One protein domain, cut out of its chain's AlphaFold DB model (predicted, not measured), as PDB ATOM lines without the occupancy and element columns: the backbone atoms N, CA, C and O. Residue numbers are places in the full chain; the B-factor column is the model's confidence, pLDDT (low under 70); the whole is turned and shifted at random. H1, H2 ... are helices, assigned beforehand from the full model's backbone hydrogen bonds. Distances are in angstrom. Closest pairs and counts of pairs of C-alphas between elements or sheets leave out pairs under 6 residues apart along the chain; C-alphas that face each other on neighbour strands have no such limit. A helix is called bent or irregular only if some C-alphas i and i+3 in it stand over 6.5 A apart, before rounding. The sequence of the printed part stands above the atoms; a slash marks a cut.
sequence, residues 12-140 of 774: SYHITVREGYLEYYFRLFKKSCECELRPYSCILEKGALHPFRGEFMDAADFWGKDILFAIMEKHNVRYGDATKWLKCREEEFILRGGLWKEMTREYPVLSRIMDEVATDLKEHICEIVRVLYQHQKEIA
ATOM      1  N   SER A  12     -36.366  -0.691  32.912       36.19
ATOM      2  CA  SER A  12     -37.150   0.362  32.260       36.19
ATOM      3  C   SER A  12     -38.663   0.310  32.523       36.19
ATOM      4  O   SER A  12     -39.324   1.342  32.448       36.19
ATOM      5  N   TYR A  13     -39.240  -0.860  32.825       38.16
ATOM      6  CA  TYR A  13     -40.702  -1.027  32.921       38.16
ATOM      7  C   TYR A  13     -41.259  -0.970  34.349       38.16
ATOM      8  O   TYR A  13     -42.426  -0.620  34.536       38.16
ATOM      9  N   HIS A  14     -40.430  -1.251  35.359       44.25
ATOM     10  CA  HIS A  14     -40.768  -1.015  36.768       44.25
ATOM     11  C   HIS A  14     -40.918   0.482  37.075       44.25
ATOM     12  O   HIS A  14     -41.713   0.858  37.934       44.25
ATOM     13  N   ILE A  15     -40.204   1.325  36.328       45.53
ATOM     14  CA  ILE A  15     -40.204   2.785  36.458       45.53
ATOM     15  C   ILE A  15     -41.556   3.385  36.037       45.53
ATOM     16  O   ILE A  15     -42.094   4.223  36.747       45.53
ATOM     17  N   THR A  16     -42.185   2.910  34.957       42.62
ATOM     18  CA  THR A  16     -43.392   3.560  34.400       42.62
ATOM     19  C   THR A  16     -44.634   3.440  35.298       42.62
ATOM     20  O   THR A  16     -45.435   4.362  35.399       42.62
ATOM     21  N   VAL A  17     -44.804   2.299  35.974       44.97
ATOM     22  CA  VAL A  17     -45.915   2.069  36.920       44.97
ATOM     23  C   VAL A  17     -45.677   2.822  38.227       44.97
ATOM     24  O   VAL A  17     -46.600   3.425  38.775       44.97
ATOM     25  N   ARG A  18     -44.425   2.780  38.703       53.38
ATOM     26  CA  ARG A  18     -43.928   3.524  39.863       53.38
ATOM     27  C   ARG A  18     -44.183   5.022  39.704       53.38
ATOM     28  O   ARG A  18     -44.659   5.658  40.635       53.38
ATOM     29  N   GLU A  19     -43.933   5.563  38.516       55.38
ATOM     30  CA  GLU A  19     -44.174   6.970  38.215       55.38
ATOM     31  C   GLU A  19     -45.666   7.321  38.223       55.38
ATOM     32  O   GLU A  19     -46.025   8.341  38.789       55.38
ATOM     33  N   GLY A  20     -46.554   6.486  37.676       55.44
ATOM     34  CA  GLY A  20     -47.968   6.845  37.502       55.44
ATOM     35  C   GLY A  20     -48.725   7.205  38.792       55.44
ATOM     36  O   GLY A  20     -49.353   8.265  38.865       55.44
ATOM     37  N   TYR A  21     -48.698   6.342  39.817       58.16
ATOM     38  CA  TYR A  21     -49.468   6.583  41.052       58.16
ATOM     39  C   TYR A  21     -48.818   7.645  41.950       58.16
ATOM     40  O   TYR A  21     -49.520   8.486  42.518       58.16
ATOM     41  N   LEU A  22     -47.482   7.650  42.035       64.31
ATOM     42  CA  LEU A  22     -46.742   8.680  42.759       64.31
ATOM     43  C   LEU A  22     -46.903  10.044  42.092       64.31
ATOM     44  O   LEU A  22     -46.972  11.047  42.791       64.31
ATOM     45  N   GLU A  23     -47.048  10.102  40.766       66.94
ATOM     46  CA  GLU A  23     -47.296  11.347  40.038       66.94
ATOM     47  C   GLU A  23     -48.669  11.940  40.379       66.94
ATOM     48  O   GLU A  23     -48.786  13.156  40.526       66.94
ATOM     49  N   TYR A  24     -49.709  11.118  40.558       66.06
ATOM     50  CA  TYR A  24     -51.013  11.610  41.017       66.06
ATOM     51  C   TYR A  24     -50.912  12.249  42.410       66.06
ATOM     52  O   TYR A  24     -51.390  13.368  42.615       66.06
ATOM     53  N   TYR A  25     -50.255  11.571  43.354       68.12
ATOM     54  CA  TYR A  25     -50.106  12.090  44.714       68.12
ATOM     55  C   TYR A  25     -49.186  13.315  44.745       68.12
ATOM     56  O   TYR A  25     -49.522  14.323  45.365       68.12
ATOM     57  N   PHE A  26     -48.093  13.292  43.981       73.94
ATOM     58  CA  PHE A  26     -47.212  14.441  43.815       73.94
ATOM     59  C   PHE A  26     -47.960  15.651  43.246       73.94
ATOM     60  O   PHE A  26     -47.724  16.766  43.691       73.94
ATOM     61  N   ARG A  27     -48.914  15.473  42.320       74.19
ATOM     62  CA  ARG A  27     -49.757  16.585  41.837       74.19
ATOM     63  C   ARG A  27     -50.621  17.189  42.943       74.19
ATOM     64  O   ARG A  27     -50.756  18.412  42.987       74.19
ATOM     65  N   LEU A  28     -51.203  16.367  43.820       71.81
ATOM     66  CA  LEU A  28     -51.977  16.849  44.972       71.81
ATOM     67  C   LEU A  28     -51.081  17.588  45.971       71.81
ATOM     68  O   LEU A  28     -51.382  18.723  46.341       71.81
ATOM     69  N   PHE A  29     -49.955  16.972  46.332       78.12
ATOM     70  CA  PHE A  29     -48.919  17.549  47.184       78.12
ATOM     71  C   PHE A  29     -48.419  18.892  46.635       78.12
ATOM     72  O   PHE A  29     -48.459  19.910  47.327       78.12
ATOM     73  N   LYS A  30     -48.044  18.930  45.352       80.69
ATOM     74  CA  LYS A  30     -47.570  20.127  44.651       80.69
ATOM     75  C   LYS A  30     -48.620  21.231  44.660       80.69
ATOM     76  O   LYS A  30     -48.293  22.365  44.992       80.69
ATOM     77  N   LYS A  31     -49.882  20.911  44.353       81.06
ATOM     78  CA  LYS A  31     -50.975  21.892  44.393       81.06
ATOM     79  C   LYS A  31     -51.176  22.449  45.806       81.06
ATOM     80  O   LYS A  31     -51.422  23.643  45.954       81.06
ATOM     81  N   SER A  32     -51.056  21.609  46.835       83.00
ATOM     82  CA  SER A  32     -51.114  22.054  48.230       83.00
ATOM     83  C   SER A  32     -49.969  23.013  48.565       83.00
ATOM     84  O   SER A  32     -50.226  24.073  49.134       83.00
ATOM     85  N   CYS A  33     -48.734  22.682  48.170       83.56
ATOM     86  CA  CYS A  33     -47.572  23.560  48.342       83.56
ATOM     87  C   CYS A  33     -47.780  24.900  47.621       83.56
ATOM     88  O   CYS A  33     -47.614  25.957  48.216       83.56
ATOM     89  N   GLU A  34     -48.200  24.879  46.353       83.44
ATOM     90  CA  GLU A  34     -48.431  26.088  45.547       83.44
ATOM     91  C   GLU A  34     -49.498  27.014  46.157       83.44
ATOM     92  O   GLU A  34     -49.360  28.238  46.098       83.44
ATOM     93  N   CYS A  35     -50.544  26.453  46.773       86.50
ATOM     94  CA  CYS A  35     -51.550  27.230  47.498       86.50
ATOM     95  C   CYS A  35     -50.958  27.940  48.725       86.50
ATOM     96  O   CYS A  35     -51.210  29.129  48.919       86.50
ATOM     97  N   GLU A  36     -50.177  27.225  49.537       88.38
ATOM     98  CA  GLU A  36     -49.579  27.744  50.776       88.38
ATOM     99  C   GLU A  36     -48.451  28.751  50.499       88.38
ATOM    100  O   GLU A  36     -48.284  29.732  51.224       88.38
ATOM    101  N   LEU A  37     -47.728  28.558  49.394       89.56
ATOM    102  CA  LEU A  37     -46.600  29.388  48.978       89.56
ATOM    103  C   LEU A  37     -46.991  30.614  48.144       89.56
ATOM    104  O   LEU A  37     -46.137  31.440  47.821       89.56
ATOM    105  N   ARG A  38     -48.277  30.776  47.810       88.50
ATOM    106  CA  ARG A  38     -48.788  31.900  47.008       88.50
ATOM    107  C   ARG A  38     -48.328  33.285  47.502       88.50
ATOM    108  O   ARG A  38     -47.949  34.089  46.642       88.50
ATOM    109  N   PRO A  39     -48.294  33.579  48.822       92.75
ATOM    110  CA  PRO A  39     -47.800  34.862  49.337       92.75
ATOM    111  C   PRO A  39     -46.321  35.137  49.027       92.75
ATOM    112  O   PRO A  39     -45.924  36.295  48.971       92.75
ATOM    113  N   TYR A  40     -45.521  34.095  48.781       92.50
ATOM    114  CA  TYR A  40     -44.072  34.172  48.550       92.50
ATOM    115  C   TYR A  40     -43.691  34.044  47.066       92.50
ATOM    116  O   TYR A  40     -42.516  33.976  46.716       92.50
ATOM    117  N   SER A  41     -44.676  34.032  46.162       88.38
ATOM    118  CA  SER A  41     -44.454  33.851  44.718       88.38
ATOM    119  C   SER A  41     -43.542  34.907  44.075       88.38
ATOM    120  O   SER A  41     -42.967  34.652  43.020       88.38
ATOM    121  N   CYS A  42     -43.358  36.070  44.706       91.00
ATOM    122  CA  CYS A  42     -42.454  37.117  44.230       91.00
ATOM    123  C   CYS A  42     -40.968  36.724  44.283       91.00
ATOM    124  O   CYS A  42     -40.192  37.229  43.472       91.00
ATOM    125  N   ILE A  43     -40.576  35.814  45.185       93.06
ATOM    126  CA  ILE A  43     -39.186  35.361  45.325       93.06
ATOM    127  C   ILE A  43     -38.896  34.054  44.589       93.06
ATOM    128  O   ILE A  43     -37.742  33.650  44.545       93.06
ATOM    129  N   LEU A  44     -39.898  33.392  44.006       92.81
ATOM    130  CA  LEU A  44     -39.734  32.105  43.329       92.81
ATOM    131  C   LEU A  44     -39.854  32.262  41.811       92.81
ATOM    132  O   LEU A  44     -40.739  32.955  41.303       92.81
ATOM    133  N   GLU A  45     -39.001  31.571  41.065       92.62
ATOM    134  CA  GLU A  45     -39.216  31.364  39.637       92.62
ATOM    135  C   GLU A  45     -40.187  30.210  39.375       92.62
ATOM    136  O   GLU A  45     -40.418  29.327  40.211       92.62
ATOM    137  N   LYS A  46     -40.763  30.194  38.168       85.25
ATOM    138  CA  LYS A  46     -41.627  29.096  37.745       85.25
ATOM    139  C   LYS A  46     -40.802  27.811  37.704       85.25
ATOM    140  O   LYS A  46     -39.906  27.681  36.881       85.25
ATOM    141  N   GLY A  47     -41.169  26.854  38.551       82.94
ATOM    142  CA  GLY A  47     -40.505  25.556  38.594       82.94
ATOM    143  C   GLY A  47     -39.431  25.405  39.669       82.94
ATOM    144  O   GLY A  47     -38.842  24.333  39.739       82.94
ATOM    145  N   ALA A  48     -39.243  26.392  40.553       86.00
ATOM    146  CA  ALA A  48     -38.266  26.313  41.647       86.00
ATOM    147  C   ALA A  48     -38.429  25.090  42.569       86.00
ATOM    148  O   ALA A  48     -37.472  24.662  43.206       86.00
ATOM    149  N   LEU A  49     -39.632  24.507  42.603       83.62
ATOM    150  CA  LEU A  49     -39.977  23.330  43.400       83.62
ATOM    151  C   LEU A  49     -39.908  22.004  42.619       83.62
ATOM    152  O   LEU A  49     -40.300  20.967  43.147       83.62
ATOM    153  N   HIS A  50     -39.470  22.003  41.354       82.44
ATOM    154  CA  HIS A  50     -39.360  20.770  40.561       82.44
ATOM    155  C   HIS A  50     -38.478  19.683  41.197       82.44
ATOM    156  O   HIS A  50     -38.891  18.523  41.118       82.44
ATOM    157  N   PRO A  51     -37.333  19.997  41.838       80.94
ATOM    158  CA  PRO A  51     -36.479  18.972  42.444       80.94
ATOM    159  C   PRO A  51     -37.167  18.162  43.547       80.94
ATOM    160  O   PRO A  51     -36.897  16.973  43.680       80.94
ATOM    161  N   PHE A  52     -38.146  18.743  44.255       76.00
ATOM    162  CA  PHE A  52     -38.940  18.023  45.259       76.00
ATOM    163  C   PHE A  52     -39.800  16.901  44.676       76.00
ATOM    164  O   PHE A  52     -40.261  16.039  45.419       76.00
ATOM    165  N   ARG A  53     -39.994  16.861  43.348       76.69
ATOM    166  CA  ARG A  53     -40.537  15.668  42.693       76.69
ATOM    167  C   ARG A  53     -39.638  14.467  42.955       76.69
ATOM    168  O   ARG A  53     -40.159  13.420  43.300       76.69
ATOM    169  N   GLY A  54     -38.325  14.622  42.786       71.31
ATOM    170  CA  GLY A  54     -37.348  13.568  43.058       71.31
ATOM    171  C   GLY A  54     -37.409  13.123  44.514       71.31
ATOM    172  O   GLY A  54     -37.631  11.950  44.760       71.31
ATOM    173  N   GLU A  55     -37.365  14.061  45.462       71.56
ATOM    174  CA  GLU A  55     -37.436  13.736  46.899       71.56
ATOM    175  C   GLU A  55     -38.713  13.012  47.294       71.56
ATOM    176  O   GLU A  55     -38.667  11.998  47.982       71.56
ATOM    177  N   PHE A  56     -39.863  13.508  46.832       72.56
ATOM    178  CA  PHE A  56     -41.141  12.859  47.089       72.56
ATOM    179  C   PHE A  56     -41.152  11.438  46.510       72.56
ATOM    180  O   PHE A  56     -41.623  10.497  47.149       72.56
ATOM    181  N   MET A  57     -40.609  11.276  45.301       70.25
ATOM    182  CA  MET A  57     -40.517   9.982  44.632       70.25
ATOM    183  C   MET A  57     -39.531   9.046  45.327       70.25
ATOM    184  O   MET A  57     -39.834   7.866  45.405       70.25
ATOM    185  N   ASP A  58     -38.401   9.534  45.839       66.88
ATOM    186  CA  ASP A  58     -37.370   8.744  46.523       66.88
ATOM    187  C   ASP A  58     -37.815   8.342  47.931       66.88
ATOM    188  O   ASP A  58     -37.675   7.179  48.314       66.88
ATOM    189  N   ALA A  59     -38.445   9.262  48.669       63.28
ATOM    190  CA  ALA A  59     -39.101   8.956  49.934       63.28
ATOM    191  C   ALA A  59     -40.162   7.861  49.742       63.28
ATOM    192  O   ALA A  59     -40.264   6.948  50.562       63.28
ATOM    193  N   ALA A  60     -40.877   7.894  48.611       60.62
ATOM    194  CA  ALA A  60     -41.886   6.903  48.274       60.62
ATOM    195  C   ALA A  60     -41.363   5.633  47.569       60.62
ATOM    196  O   ALA A  60     -42.033   4.594  47.592       60.62
ATOM    197  N   ASP A  61     -40.165   5.670  46.972       55.47
ATOM    198  CA  ASP A  61     -39.555   4.558  46.224       55.47
ATOM    199  C   ASP A  61     -39.258   3.359  47.125       55.47
ATOM    200  O   ASP A  61     -39.331   2.199  46.710       55.47
ATOM    201  N   PHE A  62     -39.006   3.624  48.407       56.38
ATOM    202  CA  PHE A  62     -38.768   2.588  49.406       56.38
ATOM    203  C   PHE A  62     -39.925   1.593  49.567       56.38
ATOM    204  O   PHE A  62     -39.706   0.510  50.111       56.38
ATOM    205  N   TRP A  63     -41.130   1.923  49.094       60.16
ATOM    206  CA  TRP A  63     -42.348   1.143  49.333       60.16
ATOM    207  C   TRP A  63     -42.888   0.455  48.068       60.16
ATOM    208  O   TRP A  63     -43.738  -0.431  48.148       60.16
ATOM    209  N   GLY A  64     -42.382   0.817  46.885       54.28
ATOM    210  CA  GLY A  64     -43.014   0.460  45.612       54.28
ATOM    211  C   GLY A  64     -42.936  -1.021  45.233       54.28
ATOM    212  O   GLY A  64     -43.888  -1.548  44.668       54.28
ATOM    213  N   LYS A  65     -41.833  -1.724  45.531       54.88
ATOM    214  CA  LYS A  65     -41.620  -3.090  45.007       54.88
ATOM    215  C   LYS A  65     -42.517  -4.126  45.688       54.88
ATOM    216  O   LYS A  65     -43.321  -4.758  45.010       54.88
ATOM    217  N   ASP A  66     -42.431  -4.268  47.007       56.56
ATOM    218  CA  ASP A  66     -43.122  -5.343  47.742       56.56
ATOM    219  C   ASP A  66     -44.649  -5.162  47.784       56.56
ATOM    220  O   ASP A  66     -45.402  -6.138  47.796       56.56
ATOM    221  N   ILE A  67     -45.119  -3.914  47.753       60.38
ATOM    222  CA  ILE A  67     -46.551  -3.596  47.742       60.38
ATOM    223  C   ILE A  67     -47.148  -3.789  46.345       60.38
ATOM    224  O   ILE A  67     -48.233  -4.356  46.221       60.38
ATOM    225  N   LEU A  68     -46.419  -3.425  45.282       60.59
ATOM    226  CA  LEU A  68     -46.832  -3.727  43.911       60.59
ATOM    227  C   LEU A  68     -46.954  -5.241  43.688       60.59
ATOM    228  O   LEU A  68     -47.941  -5.691  43.106       60.59
ATOM    229  N   PHE A  69     -46.012  -6.031  44.217       59.78
ATOM    230  CA  PHE A  69     -46.089  -7.496  44.188       59.78
ATOM    231  C   PHE A  69     -47.351  -8.031  44.875       59.78
ATOM    232  O   PHE A  69     -48.044  -8.875  44.310       59.78
ATOM    233  N   ALA A  70     -47.691  -7.519  46.056       63.00
ATOM    234  CA  ALA A  70     -48.865  -7.973  46.795       63.00
ATOM    235  C   ALA A  70     -50.194  -7.671  46.085       63.00
ATOM    236  O   ALA A  70     -51.107  -8.498  46.094       63.00
ATOM    237  N   ILE A  71     -50.297  -6.508  45.436       64.81
ATOM    238  CA  ILE A  71     -51.478  -6.135  44.648       64.81
ATOM    239  C   ILE A  71     -51.583  -7.027  43.409       64.81
ATOM    240  O   ILE A  71     -52.663  -7.511  43.075       64.81
ATOM    241  N   MET A  72     -50.462  -7.296  42.742       65.69
ATOM    242  CA  MET A  72     -50.437  -8.189  41.585       65.69
ATOM    243  C   MET A  72     -50.871  -9.616  41.938       65.69
ATOM    244  O   MET A  72     -51.676 -10.193  41.205       65.69
ATOM    245  N   GLU A  73     -50.404 -10.160  43.068       64.75
ATOM    246  CA  GLU A  73     -50.856 -11.461  43.586       64.75
ATOM    247  C   GLU A  73     -52.375 -11.486  43.782       64.75
ATOM    248  O   GLU A  73     -53.052 -12.400  43.311       64.75
ATOM    249  N   LYS A  74     -52.931 -10.454  44.424       68.38
ATOM    250  CA  LYS A  74     -54.365 -10.356  44.719       68.38
ATOM    251  C   LYS A  74     -55.239 -10.311  43.468       68.38
ATOM    252  O   LYS A  74     -56.335 -10.865  43.456       68.38
ATOM    253  N   HIS A  75     -54.751  -9.676  42.406       70.38
ATOM    254  CA  HIS A  75     -55.454  -9.580  41.126       70.38
ATOM    255  C   HIS A  75     -55.111 -10.726  40.156       70.38
ATOM    256  O   HIS A  75     -55.480 -10.656  38.983       70.38
ATOM    257  N   ASN A  76     -54.436 -11.788  40.627       70.94
ATOM    258  CA  ASN A  76     -53.986 -12.938  39.826       70.94
ATOM    259  C   ASN A  76     -53.178 -12.533  38.579       70.94
ATOM    260  O   ASN A  76     -53.253 -13.160  37.518       70.94
ATOM    261  N   VAL A  77     -52.393 -11.465  38.700       64.12
ATOM    262  CA  VAL A  77     -51.574 -10.937  37.613       64.12
ATOM    263  C   VAL A  77     -50.252 -11.688  37.604       64.12
ATOM    264  O   VAL A  77     -49.471 -11.611  38.552       64.12
ATOM    265  N   ARG A  78     -49.973 -12.413  36.517       58.09
ATOM    266  CA  ARG A  78     -48.658 -13.037  36.330       58.09
ATOM    267  C   ARG A  78     -47.588 -11.951  36.245       58.09
ATOM    268  O   ARG A  78     -47.803 -10.910  35.632       58.09
ATOM    269  N   TYR A  79     -46.416 -12.217  36.815       52.22
ATOM    270  CA  TYR A  79     -45.342 -11.226  36.941       52.22
ATOM    271  C   TYR A  79     -44.921 -10.593  35.594       52.22
ATOM    272  O   TYR A  79     -44.674  -9.393  35.535       52.22
ATOM    273  N   GLY A  80     -44.954 -11.355  34.491       52.84
ATOM    274  CA  GLY A  80     -44.680 -10.852  33.133       52.84
ATOM    275  C   GLY A  80     -45.797 -10.007  32.493       52.84
ATOM    276  O   GLY A  80     -45.541  -9.308  31.516       52.84
ATOM    277  N   ASP A  81     -47.011 -10.025  33.048       58.34
ATOM    278  CA  ASP A  81     -48.187  -9.307  32.528       58.34
ATOM    279  C   ASP A  81     -48.483  -8.002  33.293       58.34
ATOM    280  O   ASP A  81     -49.385  -7.250  32.912       58.34
ATOM    281  N   ALA A  82     -47.706  -7.704  34.342       56.25
ATOM    282  CA  ALA A  82     -47.874  -6.556  35.237       56.25
ATOM    283  C   ALA A  82     -48.079  -5.238  34.485       56.25
ATOM    284  O   ALA A  82     -49.063  -4.525  34.674       56.25
ATOM    285  N   THR A  83     -47.158  -4.943  33.568       53.47
ATOM    286  CA  THR A  83     -47.132  -3.699  32.798       53.47
ATOM    287  C   THR A  83     -48.371  -3.547  31.924       53.47
ATOM    288  O   THR A  83     -48.914  -2.449  31.805       53.47
ATOM    289  N   LYS A  84     -48.841  -4.642  31.317       61.12
ATOM    290  CA  LYS A  84     -50.033  -4.636  30.465       61.12
ATOM    291  C   LYS A  84     -51.296  -4.471  31.307       61.12
ATOM    292  O   LYS A  84     -52.168  -3.687  30.947       61.12
ATOM    293  N   TRP A  85     -51.362  -5.158  32.447       65.25
ATOM    294  CA  TRP A  85     -52.478  -5.079  33.386       65.25
ATOM    295  C   TRP A  85     -52.651  -3.668  33.974       65.25
ATOM    296  O   TRP A  85     -53.771  -3.158  34.004       65.25
ATOM    297  N   LEU A  86     -51.552  -2.997  34.341       58.56
ATOM    298  CA  LEU A  86     -51.574  -1.626  34.869       58.56
ATOM    299  C   LEU A  86     -51.891  -0.573  33.803       58.56
ATOM    300  O   LEU A  86     -52.713   0.300  34.064       58.56
ATOM    301  N   LYS A  87     -51.327  -0.679  32.589       61.56
ATOM    302  CA  LYS A  87     -51.657   0.236  31.477       61.56
ATOM    303  C   LYS A  87     -53.134   0.174  31.088       61.56
ATOM    304  O   LYS A  87     -53.759   1.205  30.885       61.56
ATOM    305  N   CYS A  88     -53.725  -1.022  31.044       63.59
ATOM    306  CA  CYS A  88     -55.155  -1.187  30.748       63.59
ATOM    307  C   CYS A  88     -56.082  -0.593  31.825       63.59
ATOM    308  O   CYS A  88     -57.283  -0.485  31.594       63.59
ATOM    309  N   ARG A  89     -55.547  -0.248  33.002       62.38
ATOM    310  CA  ARG A  89     -56.297   0.253  34.160       62.38
ATOM    311  C   ARG A  89     -55.780   1.603  34.659       62.38
ATOM    312  O   ARG A  89     -56.139   2.022  35.754       62.38
ATOM    313  N   GLU A  90     -54.976   2.304  33.864       60.31
ATOM    314  CA  GLU A  90     -54.345   3.575  34.233       60.31
ATOM    315  C   GLU A  90     -55.381   4.643  34.639       60.31
ATOM    316  O   GLU A  90     -55.225   5.307  35.662       60.31
ATOM    317  N   GLU A  91     -56.510   4.746  33.933       58.00
ATOM    318  CA  GLU A  91     -57.575   5.693  34.295       58.00
ATOM    319  C   GLU A  91     -58.296   5.355  35.614       58.00
ATOM    320  O   GLU A  91     -58.613   6.255  36.394       58.00
ATOM    321  N   GLU A  92     -58.561   4.077  35.888       59.41
ATOM    322  CA  GLU A  92     -59.325   3.629  37.063       59.41
ATOM    323  C   GLU A  92     -58.443   3.502  38.316       59.41
ATOM    324  O   GLU A  92     -58.787   3.996  39.394       59.41
ATOM    325  N   PHE A  93     -57.282   2.865  38.172       58.72
ATOM    326  CA  PHE A  93     -56.393   2.527  39.279       58.72
ATOM    327  C   PHE A  93     -55.390   3.642  39.589       58.72
ATOM    328  O   PHE A  93     -55.149   3.897  40.769       58.72
ATOM    329  N   ILE A  94     -54.851   4.334  38.576       54.16
ATOM    330  CA  ILE A  94     -53.785   5.335  38.754       54.16
ATOM    331  C   ILE A  94     -54.355   6.762  38.820       54.16
ATOM    332  O   ILE A  94     -54.100   7.477  39.786       54.16
ATOM    333  N   LEU A  95     -55.181   7.177  37.853       54.69
ATOM    334  CA  LEU A  95     -55.657   8.568  37.751       54.69
ATOM    335  C   LEU A  95     -56.843   8.907  38.671       54.69
ATOM    336  O   LEU A  95     -57.027  10.072  39.022       54.69
ATOM    337  N   ARG A  96     -57.648   7.916  39.076       60.03
ATOM    338  CA  ARG A  96     -58.799   8.093  39.992       60.03
ATOM    339  C   ARG A  96     -58.536   7.615  41.427       60.03
ATOM    340  O   ARG A  96     -59.449   7.622  42.255       60.03
ATOM    341  N   GLY A  97     -57.303   7.203  41.735       60.91
ATOM    342  CA  GLY A  97     -56.882   6.801  43.082       60.91
ATOM    343  C   GLY A  97     -57.447   5.459  43.577       60.91
ATOM    344  O   GLY A  97     -57.472   5.226  44.786       60.91
ATOM    345  N   GLY A  98     -57.921   4.581  42.683       66.06
ATOM    346  CA  GLY A  98     -58.434   3.253  43.045       66.06
ATOM    347  C   GLY A  98     -57.374   2.355  43.694       66.06
ATOM    348  O   GLY A  98     -57.639   1.755  44.735       66.06
ATOM    349  N   LEU A  99     -56.153   2.357  43.144       66.12
ATOM    350  CA  LEU A  99     -55.009   1.605  43.669       66.12
ATOM    351  C   LEU A  99     -54.647   2.045  45.090       66.12
ATOM    352  O   LEU A  99     -54.435   1.213  45.964       66.12
ATOM    353  N   TRP A 100     -54.645   3.356  45.337       65.81
ATOM    354  CA  TRP A 100     -54.354   3.916  46.654       65.81
ATOM    355  C   TRP A 100     -55.377   3.474  47.698       65.81
ATOM    356  O   TRP A 100     -55.002   2.991  48.758       65.81
ATOM    357  N   LYS A 101     -56.676   3.561  47.388       70.75
ATOM    358  CA  LYS A 101     -57.739   3.110  48.304       70.75
ATOM    359  C   LYS A 101     -57.635   1.626  48.643       70.75
ATOM    360  O   LYS A 101     -58.027   1.220  49.733       70.75
ATOM    361  N   GLU A 102     -57.176   0.812  47.702       72.94
ATOM    362  CA  GLU A 102     -56.938  -0.605  47.943       72.94
ATOM    363  C   GLU A 102     -55.684  -0.824  48.801       72.94
ATOM    364  O   GLU A 102     -55.736  -1.574  49.776       72.94
ATOM    365  N   MET A 103     -54.600  -0.104  48.502       71.19
ATOM    366  CA  MET A 103     -53.353  -0.133  49.264       71.19
ATOM    367  C   MET A 103     -53.540   0.287  50.714       71.19
ATOM    368  O   MET A 103     -53.096  -0.431  51.597       71.19
ATOM    369  N   THR A 104     -54.208   1.405  50.986       69.81
ATOM    370  CA  THR A 104     -54.368   1.917  52.356       69.81
ATOM    371  C   THR A 104     -55.270   1.042  53.215       69.81
ATOM    372  O   THR A 104     -55.101   0.995  54.431       69.81
ATOM    373  N   ARG A 105     -56.198   0.298  52.598       78.81
ATOM    374  CA  ARG A 105     -56.992  -0.725  53.296       78.81
ATOM    375  C   ARG A 105     -56.164  -1.941  53.682       78.81
ATOM    376  O   ARG A 105     -56.405  -2.522  54.730       78.81
ATOM    377  N   GLU A 106     -55.249  -2.355  52.814       78.88
ATOM    378  CA  GLU A 106     -54.441  -3.556  53.028       78.88
ATOM    379  C   GLU A 106     -53.176  -3.269  53.851       78.88
ATOM    380  O   GLU A 106     -52.726  -4.130  54.600       78.88
ATOM    381  N   TYR A 107     -52.642  -2.052  53.753       80.69
ATOM    382  CA  TYR A 107     -51.418  -1.571  54.392       80.69
ATOM    383  C   TYR A 107     -51.687  -0.257  55.143       80.69
ATOM    384  O   TYR A 107     -51.261   0.819  54.709       80.69
ATOM    385  N   PRO A 108     -52.413  -0.300  56.271       83.50
ATOM    386  CA  PRO A 108     -52.789   0.904  57.007       83.50
ATOM    387  C   PRO A 108     -51.574   1.661  57.570       83.50
ATOM    388  O   PRO A 108     -51.594   2.889  57.626       83.50
ATOM    389  N   VAL A 109     -50.488   0.957  57.916       84.81
ATOM    390  CA  VAL A 109     -49.248   1.584  58.405       84.81
ATOM    391  C   VAL A 109     -48.553   2.362  57.285       84.81
ATOM    392  O   VAL A 109     -48.087   3.474  57.514       84.81
ATOM    393  N   LEU A 110     -48.547   1.829  56.057       78.44
ATOM    394  CA  LEU A 110     -48.041   2.547  54.883       78.44
ATOM    395  C   LEU A 110     -48.830   3.837  54.633       78.44
ATOM    396  O   LEU A 110     -48.222   4.863  54.348       78.44
ATOM    397  N   SER A 111     -50.163   3.787  54.739       77.75
ATOM    398  CA  SER A 111     -51.010   4.978  54.584       77.75
ATOM    399  C   SER A 111     -50.593   6.077  55.553       77.75
ATOM    400  O   SER A 111     -50.355   7.203  55.129       77.75
ATOM    401  N   ARG A 112     -50.453   5.724  56.838       85.38
ATOM    402  CA  ARG A 112     -50.012   6.642  57.892       85.38
ATOM    403  C   ARG A 112     -48.657   7.268  57.556       85.38
ATOM    404  O   ARG A 112     -48.539   8.485  57.564       85.38
ATOM    405  N   ILE A 113     -47.661   6.445  57.222       79.94
ATOM    406  CA  ILE A 113     -46.302   6.904  56.889       79.94
ATOM    407  C   ILE A 113     -46.318   7.858  55.690       79.94
ATOM    408  O   ILE A 113     -45.640   8.877  55.710       79.94
ATOM    409  N   MET A 114     -47.070   7.536  54.639       75.88
ATOM    410  CA  MET A 114     -47.162   8.371  53.439       75.88
ATOM    411  C   MET A 114     -47.759   9.743  53.740       75.88
ATOM    412  O   MET A 114     -47.257  10.745  53.235       75.88
ATOM    413  N   ASP A 115     -48.803   9.785  54.567       78.69
ATOM    414  CA  ASP A 115     -49.430  11.038  54.980       78.69
ATOM    415  C   ASP A 115     -48.496  11.853  55.897       78.69
ATOM    416  O   ASP A 115     -48.400  13.071  55.729       78.69
ATOM    417  N   GLU A 116     -47.750  11.199  56.798       82.69
ATOM    418  CA  GLU A 116     -46.708  11.828  57.629       82.69
ATOM    419  C   GLU A 116     -45.591  12.428  56.758       82.69
ATOM    420  O   GLU A 116     -45.342  13.627  56.821       82.69
ATOM    421  N   VAL A 117     -44.988  11.637  55.864       78.31
ATOM    422  CA  VAL A 117     -43.914  12.076  54.954       78.31
ATOM    423  C   VAL A 117     -44.370  13.230  54.064       78.31
ATOM    424  O   VAL A 117     -43.638  14.200  53.879       78.31
ATOM    425  N   ALA A 118     -45.582  13.151  53.507       77.94
ATOM    426  CA  ALA A 118     -46.122  14.214  52.668       77.94
ATOM    427  C   ALA A 118     -46.394  15.500  53.460       77.94
ATOM    428  O   ALA A 118     -46.186  16.593  52.935       77.94
ATOM    429  N   THR A 119     -46.859  15.384  54.704       84.19
ATOM    430  CA  THR A 119     -47.102  16.540  55.576       84.19
ATOM    431  C   THR A 119     -45.786  17.200  55.966       84.19
ATOM    432  O   THR A 119     -45.612  18.393  55.715       84.19
ATOM    433  N   ASP A 120     -44.837  16.409  56.460       84.19
ATOM    434  CA  ASP A 120     -43.509  16.850  56.878       84.19
ATOM    435  C   ASP A 120     -42.743  17.524  55.732       84.19
ATOM    436  O   ASP A 120     -42.248  18.643  55.871       84.19
ATOM    437  N   LEU A 121     -42.699  16.887  54.554       81.81
ATOM    438  CA  LEU A 121     -42.013  17.444  53.389       81.81
ATOM    439  C   LEU A 121     -42.661  18.762  52.942       81.81
ATOM    440  O   LEU A 121     -41.959  19.706  52.587       81.81
ATOM    441  N   LYS A 122     -43.998  18.862  52.986       85.25
ATOM    442  CA  LYS A 122     -44.710  20.108  52.661       85.25
ATOM    443  C   LYS A 122     -44.325  21.212  53.642       85.25
ATOM    444  O   LYS A 122     -44.017  22.324  53.217       85.25
ATOM    445  N   GLU A 123     -44.359  20.916  54.939       88.25
ATOM    446  CA  GLU A 123     -44.022  21.873  55.992       88.25
ATOM    447  C   GLU A 123     -42.577  22.355  55.871       88.25
ATOM    448  O   GLU A 123     -42.349  23.564  55.896       88.25
ATOM    449  N   HIS A 124     -41.634  21.445  55.625       87.69
ATOM    450  CA  HIS A 124     -40.220  21.761  55.425       87.69
ATOM    451  C   HIS A 124     -39.988  22.659  54.202       87.69
ATOM    452  O   HIS A 124     -39.308  23.680  54.300       87.69
ATOM    453  N   ILE A 125     -40.616  22.364  53.059       87.44
ATOM    454  CA  ILE A 125     -40.534  23.227  51.865       87.44
ATOM    455  C   ILE A 125     -41.111  24.614  52.159       87.44
ATOM    456  O   ILE A 125     -40.515  25.636  51.801       87.44
ATOM    457  N   CYS A 126     -42.278  24.662  52.802       89.25
ATOM    458  CA  CYS A 126     -42.917  25.914  53.181       89.25
ATOM    459  C   CYS A 126     -42.043  26.729  54.142       89.25
ATOM    460  O   CYS A 126     -41.943  27.946  53.986       89.25
ATOM    461  N   GLU A 127     -41.387  26.076  55.098       92.44
ATOM    462  CA  GLU A 127     -40.421  26.682  56.011       92.44
ATOM    463  C   GLU A 127     -39.232  27.276  55.252       92.44
ATOM    464  O   GLU A 127     -38.967  28.466  55.414       92.44
ATOM    465  N   ILE A 128     -38.602  26.520  54.342       92.81
ATOM    466  CA  ILE A 128     -37.485  27.003  53.510       92.81
ATOM    467  C   ILE A 128     -37.876  28.277  52.758       92.81
ATOM    468  O   ILE A 128     -37.167  29.282  52.802       92.81
ATOM    469  N   VAL A 129     -39.020  28.272  52.072       94.06
ATOM    470  CA  VAL A 129     -39.451  29.438  51.289       94.06
ATOM    471  C   VAL A 129     -39.759  30.635  52.193       94.06
ATOM    472  O   VAL A 129     -39.404  31.763  51.848       94.06
ATOM    473  N   ARG A 130     -40.376  30.409  53.361       94.25
ATOM    474  CA  ARG A 130     -40.646  31.467  54.350       94.25
ATOM    475  C   ARG A 130     -39.360  32.116  54.844       94.25
ATOM    476  O   ARG A 130     -39.281  33.343  54.844       94.25
ATOM    477  N   VAL A 131     -38.358  31.322  55.225       95.31
ATOM    478  CA  VAL A 131     -37.090  31.862  55.736       95.31
ATOM    479  C   VAL A 131     -36.284  32.536  54.624       95.31
ATOM    480  O   VAL A 131     -35.712  33.599  54.850       95.31
ATOM    481  N   LEU A 132     -36.312  32.014  53.390       95.88
ATOM    482  CA  LEU A 132     -35.693  32.676  52.233       95.88
ATOM    483  C   LEU A 132     -36.344  34.030  51.926       95.88
ATOM    484  O   LEU A 132     -35.646  34.976  51.568       95.88
ATOM    485  N   TYR A 133     -37.666  34.137  52.082       95.56
ATOM    486  CA  TYR A 133     -38.379  35.407  51.949       95.56
ATOM    487  C   TYR A 133     -38.009  36.381  53.071       95.56
ATOM    488  O   TYR A 133     -37.689  37.537  52.804       95.56
ATOM    489  N   GLN A 134     -38.010  35.907  54.319       95.25
ATOM    490  CA  GLN A 134     -37.677  36.709  55.495       95.25
ATOM    491  C   GLN A 134     -36.254  37.280  55.424       95.25
ATOM    492  O   GLN A 134     -36.056  38.461  55.700       95.25
ATOM    493  N   HIS A 135     -35.282  36.466  55.010       95.75
ATOM    494  CA  HIS A 135     -33.865  36.827  54.976       95.75
ATOM    495  C   HIS A 135     -33.379  37.292  53.598       95.75
ATOM    496  O   HIS A 135     -32.177  37.434  53.394       95.75
ATOM    497  N   GLN A 136     -34.273  37.568  52.638       94.38
ATOM    498  CA  GLN A 136     -33.892  37.872  51.249       94.38
ATOM    499  C   GLN A 136     -32.831  38.979  51.145       94.38
ATOM    500  O   GLN A 136     -31.861  38.850  50.394       94.38
ATOM    501  N   LYS A 137     -33.008  40.070  51.902       94.19
ATOM    502  CA  LYS A 137     -32.071  41.198  51.904       94.19
ATOM    503  C   LYS A 137     -30.744  40.836  52.572       94.19
ATOM    504  O   LYS A 137     -29.695  41.109  52.006       94.19
ATOM    505  N   GLU A 138     -30.797  40.193  53.735       96.00
ATOM    506  CA  GLU A 138     -29.604  39.769  54.478       96.00
ATOM    507  C   GLU A 138     -28.757  38.789  53.661       96.00
ATOM    508  O   GLU A 138     -27.544  38.947  53.573       96.00
ATOM    509  N   ILE A 139     -29.401  37.833  52.984       96.44
ATOM    510  CA  ILE A 139     -28.735  36.885  52.090       96.44
ATOM    511  C   ILE A 139     -28.066  37.620  50.924       96.44
ATOM    512  O   ILE A 139     -26.902  37.353  50.617       96.44
ATOM    513  N   ALA A 140     -28.776  38.552  50.280       95.62
ATOM    514  CA  ALA A 140     -28.228  39.323  49.170       95.62
ATOM    515  C   ALA A 140     -27.002  40.138  49.600       95.62
ATOM    516  O   ALA A 140     -25.957  40.065  48.950       95.62
TER     517      ALA A 140
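AT A GLANCE: This is residues 12 to 140 of the 774 residues of the protein "DUF4135 domain-containing protein" of Clostridium sp. AF15-17LB (UniProt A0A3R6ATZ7). Two long helices, H8 and H1, make a rod: they run the same way and draw together where the last part of H1 packs on the middle of H8, while H3 runs back and packs on both. The short helices H4 to H7 gather at the end where H1 and H8 begin; H2 and H9 lie toward the other end. The printed part has 129 residues with nine named helices, H1 to H9 in chain order, and no named strand: all helix, loose, radius of gyration of the C-alphas 17.5 A, spans 59 by 27 by 22 A.

HOW THE PARTS SIT: H8, residues 108 to 134, touches H1, residues 12 to 36, at a steep tilt of 51 degrees; the closest C-alphas, Cys 33 and Lys 122, are 6.2 A apart. H3, residues 52 to 61, touches H8 at a shallow tilt of 21 degrees, opposite ways, closest C-alphas Ala 60 and Met 114, 7.5 A. H3 also touches H1, C-alphas Leu 22 and Met 57, 6.6 A. H2, residues 38 to 43, irregular with C-alphas 39 and 42 7.7 A apart, touches H8, C-alphas Ile 43 and Tyr 133, 6.7 A. H1 touches H5, residues 79 to 87, irregular with C-alphas 80 and 83 7.6 A apart, closest C-alphas Tyr 13 and Thr 83, 7.0 A. H1 touches H6, residues 90 to 94, C-alphas Tyr 21 and Ile 94, 5.0 A. H7, residues 98 to 106, only just touches H8, only at the corner, with 3 pairs of C-alphas within 8 A, the closest Thr 104 and Ser 111, 5.1 A. H4, residues 64 to 74, is close to but not clearly touching H7, C-alphas Ile 67 and Met 103, 7.8 A. H9, residues 136 to 140, and H8 meet only through their link. Every O i to N i+4 pair is within hydrogen-bond range in H3, H4, H6, H8 and H9, against 17 of 21 in H1, 3 of 5 in H5, 4 of 5 in H7 and 0 of 2 in H2, where 2 of 3 O i to N i+3 pairs are.

IN THESE COORDINATES: H8 is 38.9 A long, from C-alpha 108 at (-52.789, 0.904, 57.007). H1, 35.3 A, begins at C-alpha 12, (-37.150, 0.362, 32.260), with a kink of 40 degrees near residue 23. H9 ends at C-alpha 140, (-28.228, 39.323, 49.170).

THE WHOLE: The C-alphas farthest apart, Asn 76 and Glu 138, are 59.9 A apart. The printed part has no cut and no long link. Mean pLDDT of the printed part is 73.0; residues 12 to 25, 58 to 74, 77 to 100 and 104 are under 70.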